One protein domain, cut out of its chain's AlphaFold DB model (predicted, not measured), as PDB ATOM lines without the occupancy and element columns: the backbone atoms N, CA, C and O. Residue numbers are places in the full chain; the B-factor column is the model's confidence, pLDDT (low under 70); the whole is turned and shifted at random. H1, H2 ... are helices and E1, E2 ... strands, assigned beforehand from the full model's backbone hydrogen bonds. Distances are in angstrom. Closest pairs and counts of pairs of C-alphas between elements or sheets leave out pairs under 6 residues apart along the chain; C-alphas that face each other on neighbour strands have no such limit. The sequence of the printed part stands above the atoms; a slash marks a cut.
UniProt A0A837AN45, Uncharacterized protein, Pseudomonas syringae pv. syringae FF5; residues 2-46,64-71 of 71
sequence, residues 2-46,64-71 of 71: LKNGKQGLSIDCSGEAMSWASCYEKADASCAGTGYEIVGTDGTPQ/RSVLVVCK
ATOM      1  N   LEU A   2     -19.837  44.787 -82.781       73.69
ATOM      2  CA  LEU A   2     -20.068  44.776 -81.338       73.69
ATOM      3  C   LEU A   2     -21.571  44.804 -81.040       73.69
ATOM      4  O   LEU A   2     -22.372  45.197 -81.887       73.69
ATOM      5  N   LYS A   3     -21.959  44.433 -79.811       68.50
ATOM      6  CA  LYS A   3     -23.367  44.433 -79.362       68.50
ATOM      7  C   LYS A   3     -24.070  45.792 -79.518       68.50
ATOM      8  O   LYS A   3     -25.291  45.837 -79.557       68.50
ATOM      9  N   ASN A   4     -23.309  46.881 -79.628       69.94
ATOM     10  CA  ASN A   4     -23.798  48.243 -79.855       69.94
ATOM     11  C   ASN A   4     -23.939  48.622 -81.347       69.94
ATOM     12  O   ASN A   4     -24.122  49.794 -81.656       69.94
ATOM     13  N   GLY A   5     -23.798  47.671 -82.278       77.88
ATOM     14  CA  GLY A   5     -23.901  47.922 -83.721       77.88
ATOM     15  C   GLY A   5     -22.676  48.595 -84.345       77.88
ATOM     16  O   GLY A   5     -22.662  48.813 -85.554       77.88
ATOM     17  N   LYS A   6     -21.621  48.890 -83.573       80.25
ATOM     18  CA  LYS A   6     -20.368  49.434 -84.114       80.25
ATOM     19  C   LYS A   6     -19.497  48.332 -84.722       80.25
ATOM     20  O   LYS A   6     -19.481  47.190 -84.247       80.25
ATOM     21  N   GLN A   7     -18.754  48.666 -85.774       84.62
ATOM     22  CA  GLN A   7     -17.761  47.760 -86.342       84.62
ATOM     23  C   GLN A   7     -16.497  47.799 -85.478       84.62
ATOM     24  O   GLN A   7     -15.818  48.818 -85.405       84.62
ATOM     25  N   GLY A   8     -16.223  46.688 -84.797       88.62
ATOM     26  CA  GLY A   8     -14.991  46.494 -84.042       88.62
ATOM     27  C   GLY A   8     -13.925  45.859 -84.922       88.62
ATOM     28  O   GLY A   8     -14.241  44.961 -85.704       88.62
ATOM     29  N   LEU A   9     -12.686  46.310 -84.778       89.81
ATOM     30  CA  LEU A   9     -11.507  45.755 -85.427       89.81
ATOM     31  C   LEU A   9     -10.682  45.014 -84.381       89.81
ATOM     32  O   LEU A   9     -10.268  45.605 -83.385       89.81
ATOM     33  N   SER A  10     -10.465  43.720 -84.602       90.62
ATOM     34  CA  SER A  10      -9.543  42.929 -83.790       90.62
ATOM     35  C   SER A  10      -8.155  43.038 -84.399       90.62
ATOM     36  O   SER A  10      -7.962  42.686 -85.563       90.62
ATOM     37  N   ILE A  11      -7.198  43.530 -83.627       89.44
ATOM     38  CA  ILE A  11      -5.828  43.756 -84.067       89.44
ATOM     39  C   ILE A  11      -4.930  42.805 -83.316       89.44
ATOM     40  O   ILE A  11      -4.771  42.925 -82.105       89.44
ATOM     41  N   ASP A  12      -4.329  41.884 -84.061       88.56
ATOM     42  CA  ASP A  12      -3.276  41.028 -83.545       88.56
ATOM     43  C   ASP A  12      -1.937  41.780 -83.536       88.56
ATOM     44  O   ASP A  12      -1.423  42.279 -84.552       88.56
ATOM     45  N   CYS A  13      -1.387  41.881 -82.335       84.69
ATOM     46  CA  CYS A  13      -0.073  42.420 -82.052       84.69
ATOM     47  C   CYS A  13       0.785  41.388 -81.315       84.69
ATOM     48  O   CYS A  13       1.593  41.729 -80.446       84.69
ATOM     49  N   SER A  14       0.602  40.116 -81.677       82.50
ATOM     50  CA  SER A  14       1.386  39.026 -81.129       82.50
ATOM     51  C   SER A  14       2.832  39.033 -81.642       82.50
ATOM     52  O   SER A  14       3.138  39.579 -82.705       82.50
ATOM     53  N   GLY A  15       3.748  38.454 -80.863       73.69
ATOM     54  CA  GLY A  15       5.168  38.310 -81.213       73.69
ATOM     55  C   GLY A  15       6.132  38.864 -80.158       73.69
ATOM     56  O   GLY A  15       5.792  39.761 -79.392       73.69
ATOM     57  N   GLU A  16       7.359  38.325 -80.099       62.91
ATOM     58  CA  GLU A  16       8.328  38.688 -79.040       62.91
ATOM     59  C   GLU A  16       8.792  40.134 -79.152       62.91
ATOM     60  O   GLU A  16       9.005  40.795 -78.142       62.91
ATOM     61  N   ALA A  17       8.945  40.608 -80.388       64.94
ATOM     62  CA  ALA A  17       9.380  41.964 -80.688       64.94
ATOM     63  C   ALA A  17       8.240  42.990 -80.587       64.94
ATOM     64  O   ALA A  17       8.485  44.193 -80.643       64.94
ATOM     65  N   MET A  18       6.992  42.532 -80.468       70.00
ATOM     66  CA  MET A  18       5.823  43.402 -80.453       70.00
ATOM     67  C   MET A  18       5.503  43.825 -79.024       70.00
ATOM     68  O   MET A  18       5.487  43.013 -78.101       70.00
ATOM     69  N   SER A  19       5.247  45.118 -78.843       75.31
ATOM     70  CA  SER A  19       4.852  45.720 -77.566       75.31
ATOM     71  C   SER A  19       3.409  46.219 -77.636       75.31
ATOM     72  O   SER A  19       2.860  46.385 -78.724       75.31
ATOM     73  N   TRP A  20       2.807  46.551 -76.490       80.75
ATOM     74  CA  TRP A  20       1.503  47.232 -76.462       80.75
ATOM     75  C   TRP A  20       1.496  48.528 -77.287       80.75
ATOM     76  O   TRP A  20       0.509  48.820 -77.953       80.75
ATOM     77  N   ALA A  21       2.624  49.245 -77.328       83.31
ATOM     78  CA  ALA A  21       2.809  50.400 -78.206       83.31
ATOM     79  C   ALA A  21       2.548  50.062 -79.688       83.31
ATOM     80  O   ALA A  21       1.805  50.773 -80.356       83.31
ATOM     81  N   SER A  22       3.047  48.920 -80.170       85.50
ATOM     82  CA  SER A  22       2.816  48.455 -81.541       85.50
ATOM     83  C   SER A  22       1.344  48.115 -81.802       85.50
ATOM     84  O   SER A  22       0.861  48.316 -82.915       85.50
ATOM     85  N   CYS A  23       0.603  47.634 -80.792       87.06
ATOM     86  CA  CYS A  23      -0.849  47.452 -80.906       87.06
ATOM     87  C   CYS A  23      -1.548  48.795 -81.151       87.06
ATOM     88  O   CYS A  23      -2.447  48.883 -81.984       87.06
ATOM     89  N   TYR A  24      -1.120  49.838 -80.435       88.88
ATOM     90  CA  TYR A  24      -1.712  51.168 -80.522       88.88
ATOM     91  C   TYR A  24      -1.414  51.860 -81.851       88.88
ATOM     92  O   TYR A  24      -2.315  52.461 -82.431       88.88
ATOM     93  N   GLU A  25      -0.192  51.725 -82.370       90.62
ATOM     94  CA  GLU A  25       0.170  52.237 -83.697       90.62
ATOM     95  C   GLU A  25      -0.595  51.510 -84.809       90.62
ATOM     96  O   GLU A  25      -1.142  52.145 -85.710       90.62
ATOM     97  N   LYS A  26      -0.709  50.176 -84.727       90.75
ATOM     98  CA  LYS A  26      -1.527  49.401 -85.671       90.75
ATOM     99  C   LYS A  26      -3.000  49.797 -85.617       90.75
ATOM    100  O   LYS A  26      -3.646  49.833 -86.663       90.75
ATOM    101  N   ALA A  27      -3.534  50.072 -84.429       91.25
ATOM    102  CA  ALA A  27      -4.905  50.539 -84.250       91.25
ATOM    103  C   ALA A  27      -5.138  51.913 -84.868       91.25
ATOM    104  O   ALA A  27      -6.126  52.095 -85.577       91.25
ATOM    105  N   ASP A  28      -4.198  52.835 -84.683       92.00
ATOM    106  CA  ASP A  28      -4.268  54.157 -85.292       92.00
ATOM    107  C   ASP A  28      -4.249  54.073 -86.825       92.00
ATOM    108  O   ASP A  28      -5.141  54.596 -87.497       92.00
ATOM    109  N   ALA A  29      -3.311  53.292 -87.372       91.75
ATOM    110  CA  ALA A  29      -3.211  53.042 -88.807       91.75
ATOM    111  C   ALA A  29      -4.469  52.358 -89.372       91.75
ATOM    112  O   ALA A  29      -4.947  52.725 -90.445       91.75
ATOM    113  N   SER A  30      -5.043  51.393 -88.643       90.44
ATOM    114  CA  SER A  30      -6.263  50.678 -89.055       90.44
ATOM    115  C   SER A  30      -7.502  51.575 -89.052       90.44
ATOM    116  O   SER A  30      -8.429  51.338 -89.824       90.44
ATOM    117  N   CYS A  31      -7.508  52.614 -88.214       91.31
ATOM    118  CA  CYS A  31      -8.546  53.642 -88.178       91.31
ATOM    119  C   CYS A  31      -8.179  54.893 -88.992       91.31
ATOM    120  O   CYS A  31      -8.787  55.941 -88.804       91.31
ATOM    121  N   ALA A  32      -7.198  54.799 -89.897       89.44
ATOM    122  CA  ALA A  32      -6.776  55.890 -90.779       89.44
ATOM    123  C   ALA A  32      -6.462  57.214 -90.044       89.44
ATOM    124  O   ALA A  32      -6.678  58.295 -90.591       89.44
ATOM    125  N   GLY A  33      -5.987  57.141 -88.797       85.44
ATOM    126  CA  GLY A  33      -5.658  58.314 -87.984       85.44
ATOM    127  C   GLY A  33      -6.859  59.136 -87.493       85.44
ATOM    128  O   GLY A  33      -6.656  60.207 -86.924       85.44
ATOM    129  N   THR A  34      -8.109  58.671 -87.656       88.75
ATOM    130  CA  THR A  34      -9.285  59.341 -87.046       88.75
ATOM    131  C   THR A  34      -9.358  59.132 -85.531       88.75
ATOM    132  O   THR A  34     -10.146  59.770 -84.827       88.75
ATOM    133  N   GLY A  35      -8.499  58.253 -85.014       88.88
ATOM    134  CA  GLY A  35      -8.486  57.806 -83.637       88.88
ATOM    135  C   GLY A  35      -9.449  56.647 -83.393       88.88
ATOM    136  O   GLY A  35     -10.330  56.317 -84.187       88.88
ATOM    137  N   TYR A  36      -9.268  56.006 -82.246       92.56
ATOM    138  CA  TYR A  36     -10.023  54.818 -81.871       92.56
ATOM    139  C   TYR A  36     -10.288  54.779 -80.369       92.56
ATOM    140  O   TYR A  36      -9.737  55.557 -79.584       92.56
ATOM    141  N   GLU A  37     -11.173  53.873 -79.978       92.12
ATOM    142  CA  GLU A  37     -11.418  53.481 -78.597       92.12
ATOM    143  C   GLU A  37     -11.102  51.995 -78.439       92.12
ATOM    144  O   GLU A  37     -11.515  51.180 -79.265       92.12
ATOM    145  N   ILE A  38     -10.367  51.638 -77.387       90.06
ATOM    146  CA  ILE A  38     -10.115  50.241 -77.031       90.06
ATOM    147  C   ILE A  38     -11.309  49.755 -76.218       90.06
ATOM    148  O   ILE A  38     -11.579  50.273 -75.138       90.06
ATOM    149  N   VAL A  39     -12.006  48.750 -76.735       90.94
ATOM    150  CA  VAL A  39     -13.209  48.174 -76.112       90.94
ATOM    151  C   VAL A  39     -12.969  46.769 -75.559       90.94
ATOM    152  O   VAL A  39     -13.835  46.204 -74.897       90.94
ATOM    153  N   GLY A  40     -11.792  46.202 -75.817       86.25
ATOM    154  CA  GLY A  40     -11.345  44.948 -75.229       86.25
ATOM    155  C   GLY A  40      -9.873  44.698 -75.519       86.25
ATOM    156  O   GLY A  40      -9.337  45.160 -76.526       86.25
ATOM    157  N   THR A  41      -9.223  43.957 -74.637       84.69
ATOM    158  CA  THR A  41      -7.879  43.432 -74.853       84.69
ATOM    159  C   THR A  41      -7.902  41.946 -74.543       84.69
ATOM    160  O   THR A  41      -8.603  41.509 -73.631       84.69
ATOM    161  N   ASP A  42      -7.169  41.172 -75.328       81.19
ATOM    162  CA  ASP A  42      -7.003  39.743 -75.110       81.19
ATOM    163  C   ASP A  42      -5.521  39.409 -75.225       81.19
ATOM    164  O   ASP A  42      -4.818  39.893 -76.116       81.19
ATOM    165  N   GLY A  43      -5.007  38.642 -74.277       71.88
ATOM    166  CA  GLY A  43      -3.615  38.251 -74.305       71.88
ATOM    167  C   GLY A  43      -3.229  37.404 -73.113       71.88
ATOM    168  O   GLY A  43      -3.833  37.475 -72.041       71.88
ATOM    169  N   THR A  44      -2.196  36.597 -73.308       64.88
ATOM    170  CA  THR A  44      -1.636  35.767 -72.250       64.88
ATOM    171  C   THR A  44      -0.654  36.609 -71.434       64.88
ATOM    172  O   THR A  44       0.264  37.213 -72.001       64.88
ATOM    173  N   PRO A  45      -0.826  36.711 -70.103       58.56
ATOM    174  CA  PRO A  45       0.166  37.365 -69.265       58.56
ATOM    175  C   PRO A  45       1.487  36.597 -69.338       58.56
ATOM    176  O   PRO A  45       1.505  35.370 -69.458       58.56
ATOM    177  N   GLN A  46       2.606  37.321 -69.257       59.53
ATOM    178  CA  GLN A  46       3.912  36.676 -69.191       59.53
ATOM    179  C   GLN A  46       3.983  35.840 -67.900       59.53
ATOM    180  O   GLN A  46       3.718  36.395 -66.829       59.53
ATOM    181  N   ARG A  64      -1.049  38.819 -78.047       82.31
ATOM    182  CA  ARG A  64      -1.644  40.081 -77.619       82.31
ATOM    183  C   ARG A  64      -2.518  40.561 -78.752       82.31
ATOM    184  O   ARG A  64      -2.066  40.638 -79.892       82.31
ATOM    185  N   SER A  65      -3.752  40.891 -78.434       87.31
ATOM    186  CA  SER A  65      -4.675  41.494 -79.365       87.31
ATOM    187  C   SER A  65      -5.515  42.559 -78.677       87.31
ATOM    188  O   SER A  65      -5.759  42.526 -77.468       87.31
ATOM    189  N   VAL A  66      -5.925  43.549 -79.459       89.88
ATOM    190  CA  VAL A  66      -6.839  44.601 -79.018       89.88
ATOM    191  C   VAL A  66      -8.071  44.592 -79.901       89.88
ATOM    192  O   VAL A  66      -7.971  44.466 -81.119       89.88
ATOM    193  N   LEU A  67      -9.237  44.751 -79.291       91.69
ATOM    194  CA  LEU A  67     -10.476  45.042 -79.987       91.69
ATOM    195  C   LEU A  67     -10.715  46.545 -79.896       91.69
ATOM    196  O   LEU A  67     -10.877  47.088 -78.800       91.69
ATOM    197  N   VAL A  68     -10.739  47.212 -81.045       92.62
ATOM    198  CA  VAL A  68     -10.919  48.663 -81.133       92.62
ATOM    199  C   VAL A  68     -12.142  49.036 -81.952       92.62
ATOM    200  O   VAL A  68     -12.606  48.269 -82.791       92.62
ATOM    201  N   VAL A  69     -12.654  50.237 -81.721       93.50
ATOM    202  CA  VAL A  69     -13.702  50.862 -82.526       93.50
ATOM    203  C   VAL A  69     -13.177  52.196 -83.022       93.50
ATOM    204  O   VAL A  69     -12.796  53.038 -82.210       93.50
ATOM    205  N   CYS A  70     -13.152  52.390 -84.341       91.38
ATOM    206  CA  CYS A  70     -12.780  53.681 -84.915       91.38
ATOM    207  C   CYS A  70     -13.830  54.741 -84.563       91.38
ATOM    208  O   CYS A  70     -15.024  54.431 -84.457       91.38
ATOM    209  N   LYS A  71     -13.365  55.971 -84.345       88.19
ATOM    210  CA  LYS A  71     -14.225  57.122 -84.058       88.19
ATOM    211  C   LYS A  71     -14.826  57.699 -85.329       88.19
ATOM    212  O   LYS A  71     -14.113  57.718 -86.359       88.19
TER     213      LYS A  71
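What this domain is: This is residues 2 to 46 and 64 to 71 of the 71 residues of an uncharacterized protein of Pseudomonas syringae pv. syringae FF5 (UniProt A0A837AN45). A strongly twisted wall of three antiparallel strands has one helix, H1, laid slantwise over one face, and no named helix is on the other face. E3, the last strand along the chain, runs between E1 and E2, and E2 bends sharply on its way. The printed part has 53 residues with one named helix and three named strands, in the order E1, H1, E2, E3 along the chain; the sheet's order is E1, E3, E2 and the class is mixed, helices and strands. It is compact, with a radius of gyration of the C-alphas of 11.1 A, and its outline is flat, spanning 33 by 23 by 11 A.

Where its parts are: In the sheet, E1 is residues 8 to 12, 12.9 A from first to last C-alpha, beginning at C-alpha 8 at (-14.991, 46.494, -84.042). E3 is residues 64 to 70, 19.0 A long, ending at C-alpha 70 at (-12.780, 53.681, -84.915). E2, residues 36 to 43, is 19.3 A long and bends by 65 degrees at residue 39. The helix H1 is residues 20 to 30, 15.2 A long, with C-alpha 20 at (1.503, 47.232, -76.462).

How they stand to each other: E3 is the inner strand, and E1 and E2 are the edge strands. E1 and E3 are antiparallel at 152 degrees, with N 9 and O 68 within hydrogen-bond range at 2.8 A and N 68 and O 9 at 2.9 A. E3 and E2 are antiparallel at 161 degrees, with N 65 and O 42 at 2.7 A and N 37 and O 69 at 2.9 A. H1 is on the sheet, in two layers, a helix on one face of a sheet, at a height over the sheet of 8.2 A. It lies over E3, where 7 of its 11 C-alphas fall, and only just not over E1, where 2 fall. On the local plane its line and that of E3 stand at 36 degrees, slantwise to the strands. The closest C-alphas of H1 and E3 are those of Cys 23 and Val 66, 6.9 A apart; those of H1 and E1 are Ala 27 and Ile 11, 6.8 A apart. E1, H1 and E2 form a split strand-helix-strand unit, two strands running the same way with E3 between them, and its crossover is right-handed. Every O i to N i+4 pair inside H1 is within hydrogen-bond range.

The domain as a whole: The C-alphas farthest apart are those of Gly 5 and Ala 17, 33.9 A. Residues 47 to 63 are not printed, and C-alphas 46 and 64 are 10.7 A apart across this cut, which lies in the link from E2 to E3. Of the links that are printed whole, H1 to E2 is tight and E1 to H1 is short. The mean pLDDT of the printed part is 83.4; residues 3 to 4, 16 to 17 and 44 to 46 are under 70.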